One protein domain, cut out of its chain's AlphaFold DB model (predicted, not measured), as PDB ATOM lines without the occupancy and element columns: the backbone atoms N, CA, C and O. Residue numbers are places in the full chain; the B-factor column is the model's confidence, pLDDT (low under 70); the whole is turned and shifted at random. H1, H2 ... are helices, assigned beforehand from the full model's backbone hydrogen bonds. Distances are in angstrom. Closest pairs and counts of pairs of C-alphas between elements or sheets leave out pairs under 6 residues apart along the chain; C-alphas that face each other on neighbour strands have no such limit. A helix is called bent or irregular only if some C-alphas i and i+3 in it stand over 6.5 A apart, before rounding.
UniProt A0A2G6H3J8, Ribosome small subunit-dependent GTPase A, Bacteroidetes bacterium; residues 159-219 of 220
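What this domain is: This is residues 159 to 219 of the 220 residues of the protein "Ribosome small subunit-dependent GTPase A" of Bacteroidetes bacterium (UniProt A0A2G6H3J8). The longest helix, H4, and the helix before it, H3, make a wide V, and the first two helices, H1 and H2, lie over one face of this V. A long loop, residues 173 to 188, leads from H2 round the open end of the V to H3, and a tail, residues 213 to 219, runs away from the end of H4 and makes much of the length. The printed part has 61 residues with four named helices, H1, H2, H3 and H4 along the chain, and no named strand. The class is all helix, though under half of the residues, 30 of 61, are in named elements. The whole is compact, with a radius of gyration of the C-alphas of 11.4 A, and spans 35 by 23 by 19 A, only just elongated.

Where its parts are: H4 is residues 201 to 212, 16.4 A from first to last C-alpha, from C-alpha 201 at (138.376, 172.510, 168.719) to C-alpha 212 at (132.963, 163.494, 181.362). H3 is residues 189 to 195 and H2 is residues 166 to 172, each 9.8 A long. H1 is residues 161 to 164, 5.6 A long, with C-alpha 161 at (142.437, 159.354, 178.195). No helix is bent or irregular.

How they stand to each other: H4 and H3 are close but not clearly touching, their closest C-alphas being those of Val 194 and Ala 201, 6.1 A apart. They run opposite ways at a steep tilt of 52 degrees. H4 and H1 only just touch, with 3 pairs of C-alphas within 8 A; the closest are those of Leu 161 and Tyr 211, 7.0 A apart. H4 touches H1 with residues 207 to 211 alone. H4 and H2 are near each other, with 5 pairs of C-alphas within 10 A. H2 touches H3, with the C-alphas of Tyr 171 and Val 190 closest at 5.3 A. H2 and H3 run opposite ways at a steep tilt of 64 degrees. H1 and H2 touch only at the corner by their link, and only just, with 3 pairs of C-alphas within 8 A; the closest are those of His 163 and Phe 169, 4.8 A apart. H1 and H3 are apart. In H2, H3 and H4 every O i to N i+4 pair is within hydrogen-bond range; H1 is too short for such a pair, and its one O i to N i+3 pair is within range.

The domain as a whole: The two C-alphas farthest apart are those of Lys 176 and Arg 219, 35.6 A. The printed part has no cut. The link from H2 to H3 is long, with 16 residues, while those from H1 to H2 and from H3 to H4 are tight. The mean pLDDT of the printed part is 88.7, and residues 214 to 219 are under 70.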
ATOM      1  N   GLU A 159     142.143 159.351 183.689       84.06
ATOM      2  CA  GLU A 159     143.489 159.878 183.878       84.06
ATOM      3  C   GLU A 159     144.406 159.582 182.681       84.06
ATOM      4  O   GLU A 159     145.328 160.343 182.412       84.06
ATOM      5  N   GLU A 160     144.155 158.496 181.948       88.25
ATOM      6  CA  GLU A 160     144.966 158.079 180.799       88.25
ATOM      7  C   GLU A 160     144.394 158.552 179.462       88.25
ATOM      8  O   GLU A 160     145.092 158.514 178.451       88.25
ATOM      9  N   LEU A 161     143.138 159.011 179.432       91.50
ATOM     10  CA  LEU A 161     142.437 159.354 178.195       91.50
ATOM     11  C   LEU A 161     143.222 160.351 177.332       91.50
ATOM     12  O   LEU A 161     143.304 160.182 176.115       91.50
ATOM     13  N   GLY A 162     143.821 161.366 177.961       92.75
ATOM     14  CA  GLY A 162     144.608 162.390 177.271       92.75
ATOM     15  C   GLY A 162     145.825 161.820 176.540       92.75
ATOM     16  O   GLY A 162     146.213 162.350 175.502       92.75
ATOM     17  N   HIS A 163     146.381 160.700 177.014       94.00
ATOM     18  CA  HIS A 163     147.526 160.038 176.385       94.00
ATOM     19  C   HIS A 163     147.179 159.376 175.046       94.00
ATOM     20  O   HIS A 163     148.062 159.154 174.223       94.00
ATOM     21  N   TYR A 164     145.899 159.074 174.811       95.00
ATOM     22  CA  TYR A 164     145.431 158.408 173.592       95.00
ATOM     23  C   TYR A 164     144.920 159.389 172.524       95.00
ATOM     24  O   TYR A 164     144.514 158.985 171.434       95.00
ATOM     25  N   PHE A 165     144.971 160.692 172.805       96.50
ATOM     26  CA  PHE A 165     144.849 161.758 171.815       96.50
ATOM     27  C   PHE A 165     146.258 162.268 171.498       96.50
ATOM     28  O   PHE A 165     146.838 162.975 172.315       96.50
ATOM     29  N   LYS A 166     146.817 161.921 170.330       96.25
ATOM     30  CA  LYS A 166     148.220 162.214 169.963       96.25
ATOM     31  C   LYS A 166     148.611 163.669 170.195       96.25
ATOM     32  O   LYS A 166     149.623 163.949 170.825       96.25
ATOM     33  N   GLU A 167     147.775 164.580 169.719       96.62
ATOM     34  CA  GLU A 167     147.988 166.013 169.833       96.62
ATOM     35  C   GLU A 167     147.872 166.499 171.287       96.62
ATOM     36  O   GLU A 167     148.671 167.314 171.734       96.62
ATOM     37  N   ILE A 168     146.934 165.962 172.076       97.06
ATOM     38  CA  ILE A 168     146.810 166.309 173.501       97.06
ATOM     39  C   ILE A 168     148.033 165.803 174.259       97.06
ATOM     40  O   ILE A 168     148.628 166.561 175.021       97.06
ATOM     41  N   PHE A 169     148.438 164.556 174.016       96.06
ATOM     42  CA  PHE A 169     149.618 163.949 174.612       96.06
ATOM     43  C   PHE A 169     150.882 164.763 174.314       96.06
ATOM     44  O   PHE A 169     151.620 165.090 175.241       96.06
ATOM     45  N   GLU A 170     151.081 165.187 173.065       95.94
ATOM     46  CA  GLU A 170     152.208 166.036 172.664       95.94
ATOM     47  C   GLU A 170     152.246 167.358 173.452       95.94
ATOM     48  O   GLU A 170     153.260 167.691 174.072       95.94
ATOM     49  N   TYR A 171     151.133 168.098 173.504       96.56
ATOM     50  CA  TYR A 171     151.081 169.372 174.231       96.56
ATOM     51  C   TYR A 171     151.075 169.202 175.757       96.56
ATOM     52  O   TYR A 171     151.475 170.127 176.473       96.56
ATOM     53  N   SER A 172     150.663 168.038 176.272       95.25
ATOM     54  CA  SER A 172     150.621 167.746 177.711       95.25
ATOM     55  C   SER A 172     151.996 167.873 178.372       95.25
ATOM     56  O   SER A 172     152.083 168.321 179.515       95.25
ATOM     57  N   HIS A 173     153.080 167.598 177.635       94.25
ATOM     58  CA  HIS A 173     154.462 167.729 178.112       94.25
ATOM     59  C   HIS A 173     154.849 169.161 178.509       94.25
ATOM     60  O   HIS A 173     155.828 169.368 179.225       94.25
ATOM     61  N   HIS A 174     154.085 170.154 178.054       95.44
ATOM     62  CA  HIS A 174     154.299 171.565 178.362       95.44
ATOM     63  C   HIS A 174     153.362 172.089 179.461       95.44
ATOM     64  O   HIS A 174     153.394 173.282 179.778       95.44
ATOM     65  N   CYS A 175     152.517 171.236 180.045       95.00
ATOM     66  CA  CYS A 175     151.660 171.624 181.157       95.00
ATOM     67  C   CYS A 175     152.478 171.921 182.416       95.00
ATOM     68  O   CYS A 175     153.452 171.247 182.738       95.00
ATOM     69  N   LYS A 176     152.032 172.922 183.183       92.00
ATOM     70  CA  LYS A 176     152.647 173.271 184.472       92.00
ATOM     71  C   LYS A 176     152.546 172.140 185.505       92.00
ATOM     72  O   LYS A 176     153.409 172.031 186.374       92.00
ATOM     73  N   PHE A 177     151.467 171.362 185.451       89.00
ATOM     74  CA  PHE A 177     151.157 170.304 186.411       89.00
ATOM     75  C   PHE A 177     151.230 168.934 185.738       89.00
ATOM     76  O   PHE A 177     150.676 168.753 184.656       89.00
ATOM     77  N   ASN A 178     151.846 167.968 186.422       84.88
ATOM     78  CA  ASN A 178     151.996 166.592 185.932       84.88
ATOM     79  C   ASN A 178     150.679 165.795 185.932       84.88
ATOM     80  O   ASN A 178     150.584 164.782 185.256       84.88
ATOM     81  N   ASN A 179     149.679 166.227 186.702       86.25
ATOM     82  CA  ASN A 179     148.360 165.599 186.832       86.25
ATOM     83  C   ASN A 179     147.251 166.469 186.212       86.25
ATOM     84  O   ASN A 179     146.150 166.560 186.748       86.25
ATOM     85  N   CYS A 180     147.575 167.187 185.138       91.00
ATOM     86  CA  CYS A 180     146.629 168.042 184.432       91.00
ATOM     87  C   CYS A 180     145.666 167.182 183.602       91.00
ATOM     88  O   CYS A 180     146.115 166.440 182.739       91.00
ATOM     89  N   TYR A 181     144.357 167.329 183.816       91.88
ATOM     90  CA  TYR A 181     143.314 166.687 183.008       91.88
ATOM     91  C   TYR A 181     142.986 167.464 181.735       91.88
ATOM     92  O   TYR A 181     142.176 167.018 180.929       91.88
ATOM     93  N   HIS A 182     143.608 168.622 181.532       94.69
ATOM     94  CA  HIS A 182     143.453 169.444 180.341       94.69
ATOM     95  C   HIS A 182     142.020 169.934 180.110       94.69
ATOM     96  O   HIS A 182     141.561 169.928 178.977       94.69
ATOM     97  N   ILE A 183     141.305 170.354 181.157       90.62
ATOM     98  CA  ILE A 183     139.922 170.849 181.033       90.62
ATOM     99  C   ILE A 183     139.789 172.267 181.586       90.62
ATOM    100  O   ILE A 183     139.317 173.165 180.891       90.62
ATOM    101  N   GLN A 184     140.188 172.480 182.843       86.56
ATOM    102  CA  GLN A 184     140.012 173.760 183.551       86.56
ATOM    103  C   GLN A 184     141.266 174.200 184.314       86.56
ATOM    104  O   GLN A 184     141.243 175.189 185.048       86.56
ATOM    105  N   GLU A 185     142.376 173.480 184.174       88.38
ATOM    106  CA  GLU A 185     143.584 173.756 184.932       88.38
ATOM    107  C   GLU A 185     144.233 175.084 184.513       88.38
ATOM    108  O   GLU A 185     144.395 175.367 183.320       88.38
ATOM    109  N   PRO A 186     144.693 175.894 185.483       88.56
ATOM    110  CA  PRO A 186     145.377 177.137 185.175       88.56
ATOM    111  C   PRO A 186     146.725 176.855 184.500       88.56
ATOM    112  O   PRO A 186     147.522 176.054 184.987       88.56
ATOM    113  N   ASN A 187     147.031 177.587 183.425       91.12
ATOM    114  CA  ASN A 187     148.245 177.402 182.613       91.12
ATOM    115  C   ASN A 187     148.366 176.003 181.973       91.12
ATOM    116  O   ASN A 187     149.471 175.479 181.822       91.12
ATOM    117  N   CYS A 188     147.241 175.393 181.594       96.56
ATOM    118  CA  CYS A 188     147.237 174.189 180.770       96.56
ATOM    119  C   CYS A 188     147.735 174.498 179.346       96.56
ATOM    120  O   CYS A 188     147.141 175.311 178.631       96.56
ATOM    121  N   ALA A 189     148.815 173.838 178.920       97.25
ATOM    122  CA  ALA A 189     149.375 174.015 177.582       97.25
ATOM    123  C   ALA A 189     148.449 173.481 176.483       97.25
ATOM    124  O   ALA A 189     148.371 174.089 175.420       97.25
ATOM    125  N   VAL A 190     147.695 172.412 176.762       97.38
ATOM    126  CA  VAL A 190     146.678 171.865 175.850       97.38
ATOM    127  C   VAL A 190     145.564 172.886 175.615       97.38
ATOM    128  O   VAL A 190     145.298 173.238 174.471       97.38
ATOM    129  N   CYS A 191     144.965 173.452 176.671       96.31
ATOM    130  CA  CYS A 191     143.911 174.464 176.520       96.31
ATOM    131  C   CYS A 191     144.419 175.712 175.778       96.31
ATOM    132  O   CYS A 191     143.696 176.291 174.968       96.31
ATOM    133  N   LYS A 192     145.680 176.109 176.008       96.81
ATOM    134  CA  LYS A 192     146.321 177.180 175.234       96.81
ATOM    135  C   LYS A 192     146.482 176.798 173.760       96.81
ATOM    136  O   LYS A 192     146.168 177.604 172.898       96.81
ATOM    137  N   ALA A 193     146.929 175.579 173.463       97.31
ATOM    138  CA  ALA A 193     147.071 175.093 172.093       97.31
ATOM    139  C   ALA A 193     145.724 175.038 171.353       97.31
ATOM    140  O   ALA A 193     145.679 175.347 170.166       97.31
ATOM    141  N   VAL A 194     144.626 174.722 172.049       96.88
ATOM    142  CA  VAL A 194     143.259 174.826 171.506       96.88
ATOM    143  C   VAL A 194     142.908 176.284 171.190       96.88
ATOM    144  O   VAL A 194     142.464 176.577 170.084       96.88
ATOM    145  N   ALA A 195     143.151 177.214 172.122       95.88
ATOM    146  CA  ALA A 195     142.885 178.641 171.911       95.88
ATOM    147  C   ALA A 195     143.723 179.246 170.765       95.88
ATOM    148  O   ALA A 195     143.234 180.098 170.026       95.88
ATOM    149  N   ASP A 196     144.955 178.766 170.591       96.81
ATOM    150  CA  ASP A 196     145.869 179.161 169.515       96.81
ATOM    151  C   ASP A 196     145.550 178.460 168.171       96.81
ATOM    152  O   ASP A 196     146.249 178.686 167.183       96.81
ATOM    153  N   GLY A 197     144.536 177.583 168.115       95.75
ATOM    154  CA  GLY A 197     144.137 176.845 166.907       95.75
ATOM    155  C   GLY A 197     145.091 175.720 166.487       95.75
ATOM    156  O   GLY A 197     145.019 175.242 165.357       95.75
ATOM    157  N   LYS A 198     145.997 175.297 167.375       96.19
ATOM    158  CA  LYS A 198     146.963 174.210 167.133       96.19
ATOM    159  C   LYS A 198     146.380 172.826 167.407       96.19
ATOM    160  O   LYS A 198     146.815 171.854 166.801       96.19
ATOM    161  N   ILE A 199     145.413 172.745 168.319       97.31
ATOM    162  CA  ILE A 199     144.558 171.571 168.508       97.31
ATOM    163  C   ILE A 199     143.179 171.932 167.969       97.31
ATOM    164  O   ILE A 199     142.625 172.974 168.318       97.31
ATOM    165  N   ASP A 200     142.628 171.064 167.124       97.06
ATOM    166  CA  ASP A 200     141.288 171.247 166.576       97.06
ATOM    167  C   ASP A 200     140.235 171.287 167.700       97.06
ATOM    168  O   ASP A 200     140.200 170.429 168.587       97.06
ATOM    169  N   ALA A 201     139.355 172.288 167.659       96.00
ATOM    170  CA  ALA A 201     138.376 172.510 168.719       96.00
ATOM    171  C   ALA A 201     137.383 171.344 168.866       96.00
ATOM    172  O   ALA A 201     137.006 171.009 169.988       96.00
ATOM    173  N   ASN A 202     136.992 170.690 167.764       95.69
ATOM    174  CA  ASN A 202     136.086 169.543 167.821       95.69
ATOM    175  C   ASN A 202     136.773 168.309 168.421       95.69
ATOM    176  O   ASN A 202     136.139 167.560 169.161       95.69
ATOM    177  N   ARG A 203     138.072 168.117 168.159       96.69
ATOM    178  CA  ARG A 203     138.874 167.067 168.811       96.69
ATOM    179  C   ARG A 203     138.951 167.271 170.322       96.69
ATOM    180  O   ARG A 203     138.714 166.329 171.075       96.69
ATOM    181  N   TYR A 204     139.214 168.501 170.766       97.25
ATOM    182  CA  TYR A 204     139.218 168.838 172.190       97.25
ATOM    183  C   TYR A 204     137.834 168.670 172.837       97.25
ATOM    184  O   TYR A 204     137.721 168.101 173.920       97.25
ATOM    185  N   GLU A 205     136.765 169.101 172.168       95.88
ATOM    186  CA  GLU A 205     135.392 168.907 172.645       95.88
ATOM    187  C   GLU A 205     135.057 167.417 172.818       95.88
ATOM    188  O   GLU A 205     134.509 167.019 173.845       95.88
ATOM    189  N   ASN A 206     135.432 166.577 171.849       94.94
ATOM    190  CA  ASN A 206     135.238 165.131 171.930       94.94
ATOM    191  C   ASN A 206     136.080 164.496 173.049       94.94
ATOM    192  O   ASN A 206     135.585 163.611 173.746       94.94
ATOM    193  N   TYR A 207     137.309 164.972 173.279       95.31
ATOM    194  CA  TYR A 207     138.110 164.582 174.443       95.31
ATOM    195  C   TYR A 207     137.378 164.880 175.759       95.31
ATOM    196  O   TYR A 207     137.204 163.980 176.583       95.31
ATOM    197  N   VAL A 208     136.882 166.110 175.935       93.75
ATOM    198  CA  VAL A 208     136.154 166.513 177.147       93.75
ATOM    199  C   VAL A 208     134.878 165.684 177.324       93.75
ATOM    200  O   VAL A 208     134.616 165.201 178.424       93.75
ATOM    201  N   ARG A 209     134.112 165.445 176.252       91.50
ATOM    202  CA  ARG A 209     132.902 164.603 176.297       91.50
ATOM    203  C   ARG A 209     133.193 163.167 176.721       91.50
ATOM    204  O   ARG A 209     132.457 162.618 177.541       91.50
ATOM    205  N   LEU A 210     134.264 162.568 176.194       88.62
ATOM    206  CA  LEU A 210     134.709 161.236 176.612       88.62
ATOM    207  C   LEU A 210     135.150 161.224 178.076       88.62
ATOM    208  O   LEU A 210     134.788 160.309 178.809       88.62
ATOM    209  N   TYR A 211     135.881 162.247 178.520       89.56
ATOM    210  CA  TYR A 211     136.334 162.363 179.906       89.56
ATOM    211  C   TYR A 211     135.160 162.478 180.892       89.56
ATOM    212  O   TYR A 211     135.122 161.824 181.941       89.56
ATOM    213  N   LEU A 212     134.169 163.305 180.555       87.06
ATOM    214  CA  LEU A 212     132.963 163.494 181.362       87.06
ATOM    215  C   LEU A 212     132.010 162.295 181.296       87.06
ATOM    216  O   LEU A 212     131.093 162.212 182.108       87.06
ATOM    217  N   ASP A 213     132.280 161.336 180.408       74.00
ATOM    218  CA  ASP A 213     131.449 160.161 180.161       74.00
ATOM    219  C   ASP A 213     130.010 160.540 179.758       74.00
ATOM    220  O   ASP A 213     129.036 159.872 180.090       74.00
ATOM    221  N   GLU A 214     129.847 161.643 179.022       63.69
ATOM    222  CA  GLU A 214     128.523 162.140 178.613       63.69
ATOM    223  C   GLU A 214     127.847 161.251 177.547       63.69
ATOM    224  O   GLU A 214     126.672 161.442 177.230       63.69
ATOM    225  N   ASP A 215     128.557 160.235 177.041       53.66
ATOM    226  CA  ASP A 215     128.131 159.350 175.949       53.66
ATOM    227  C   ASP A 215     127.863 157.891 176.397       53.66
ATOM    228  O   ASP A 215     127.534 157.018 175.585       53.66
ATOM    229  N   THR A 216     127.941 157.578 177.702       48.47
ATOM    230  CA  THR A 216     127.590 156.234 178.222       48.47
ATOM    231  C   THR A 216     126.112 155.885 178.080       48.47
ATOM    232  O   THR A 216     125.753 154.709 178.177       48.47
ATOM    233  N   LYS A 217     125.242 156.857 177.774       38.16
ATOM    234  CA  LYS A 217     123.812 156.610 177.516       38.16
ATOM    235  C   LYS A 217     123.540 155.785 176.251       38.16
ATOM    236  O   LYS A 217     122.422 155.309 176.087       38.16
ATOM    237  N   HIS A 218     124.544 155.549 175.403       38.62
ATOM    238  CA  HIS A 218     124.429 154.705 174.208       38.62
ATOM    239  C   HIS A 218     125.109 153.325 174.338       38.62
ATOM    240  O   HIS A 218     125.345 152.659 173.333       38.62
ATOM    241  N   ARG A 219     125.398 152.850 175.563       38.81
ATOM    242  CA  ARG A 219     125.895 151.478 175.830       38.81
ATOM    243  C   ARG A 219     124.823 150.362 175.716       38.81
ATOM    244  O   ARG A 219     125.041 149.278 176.252       38.81
TER     245      ARG A 219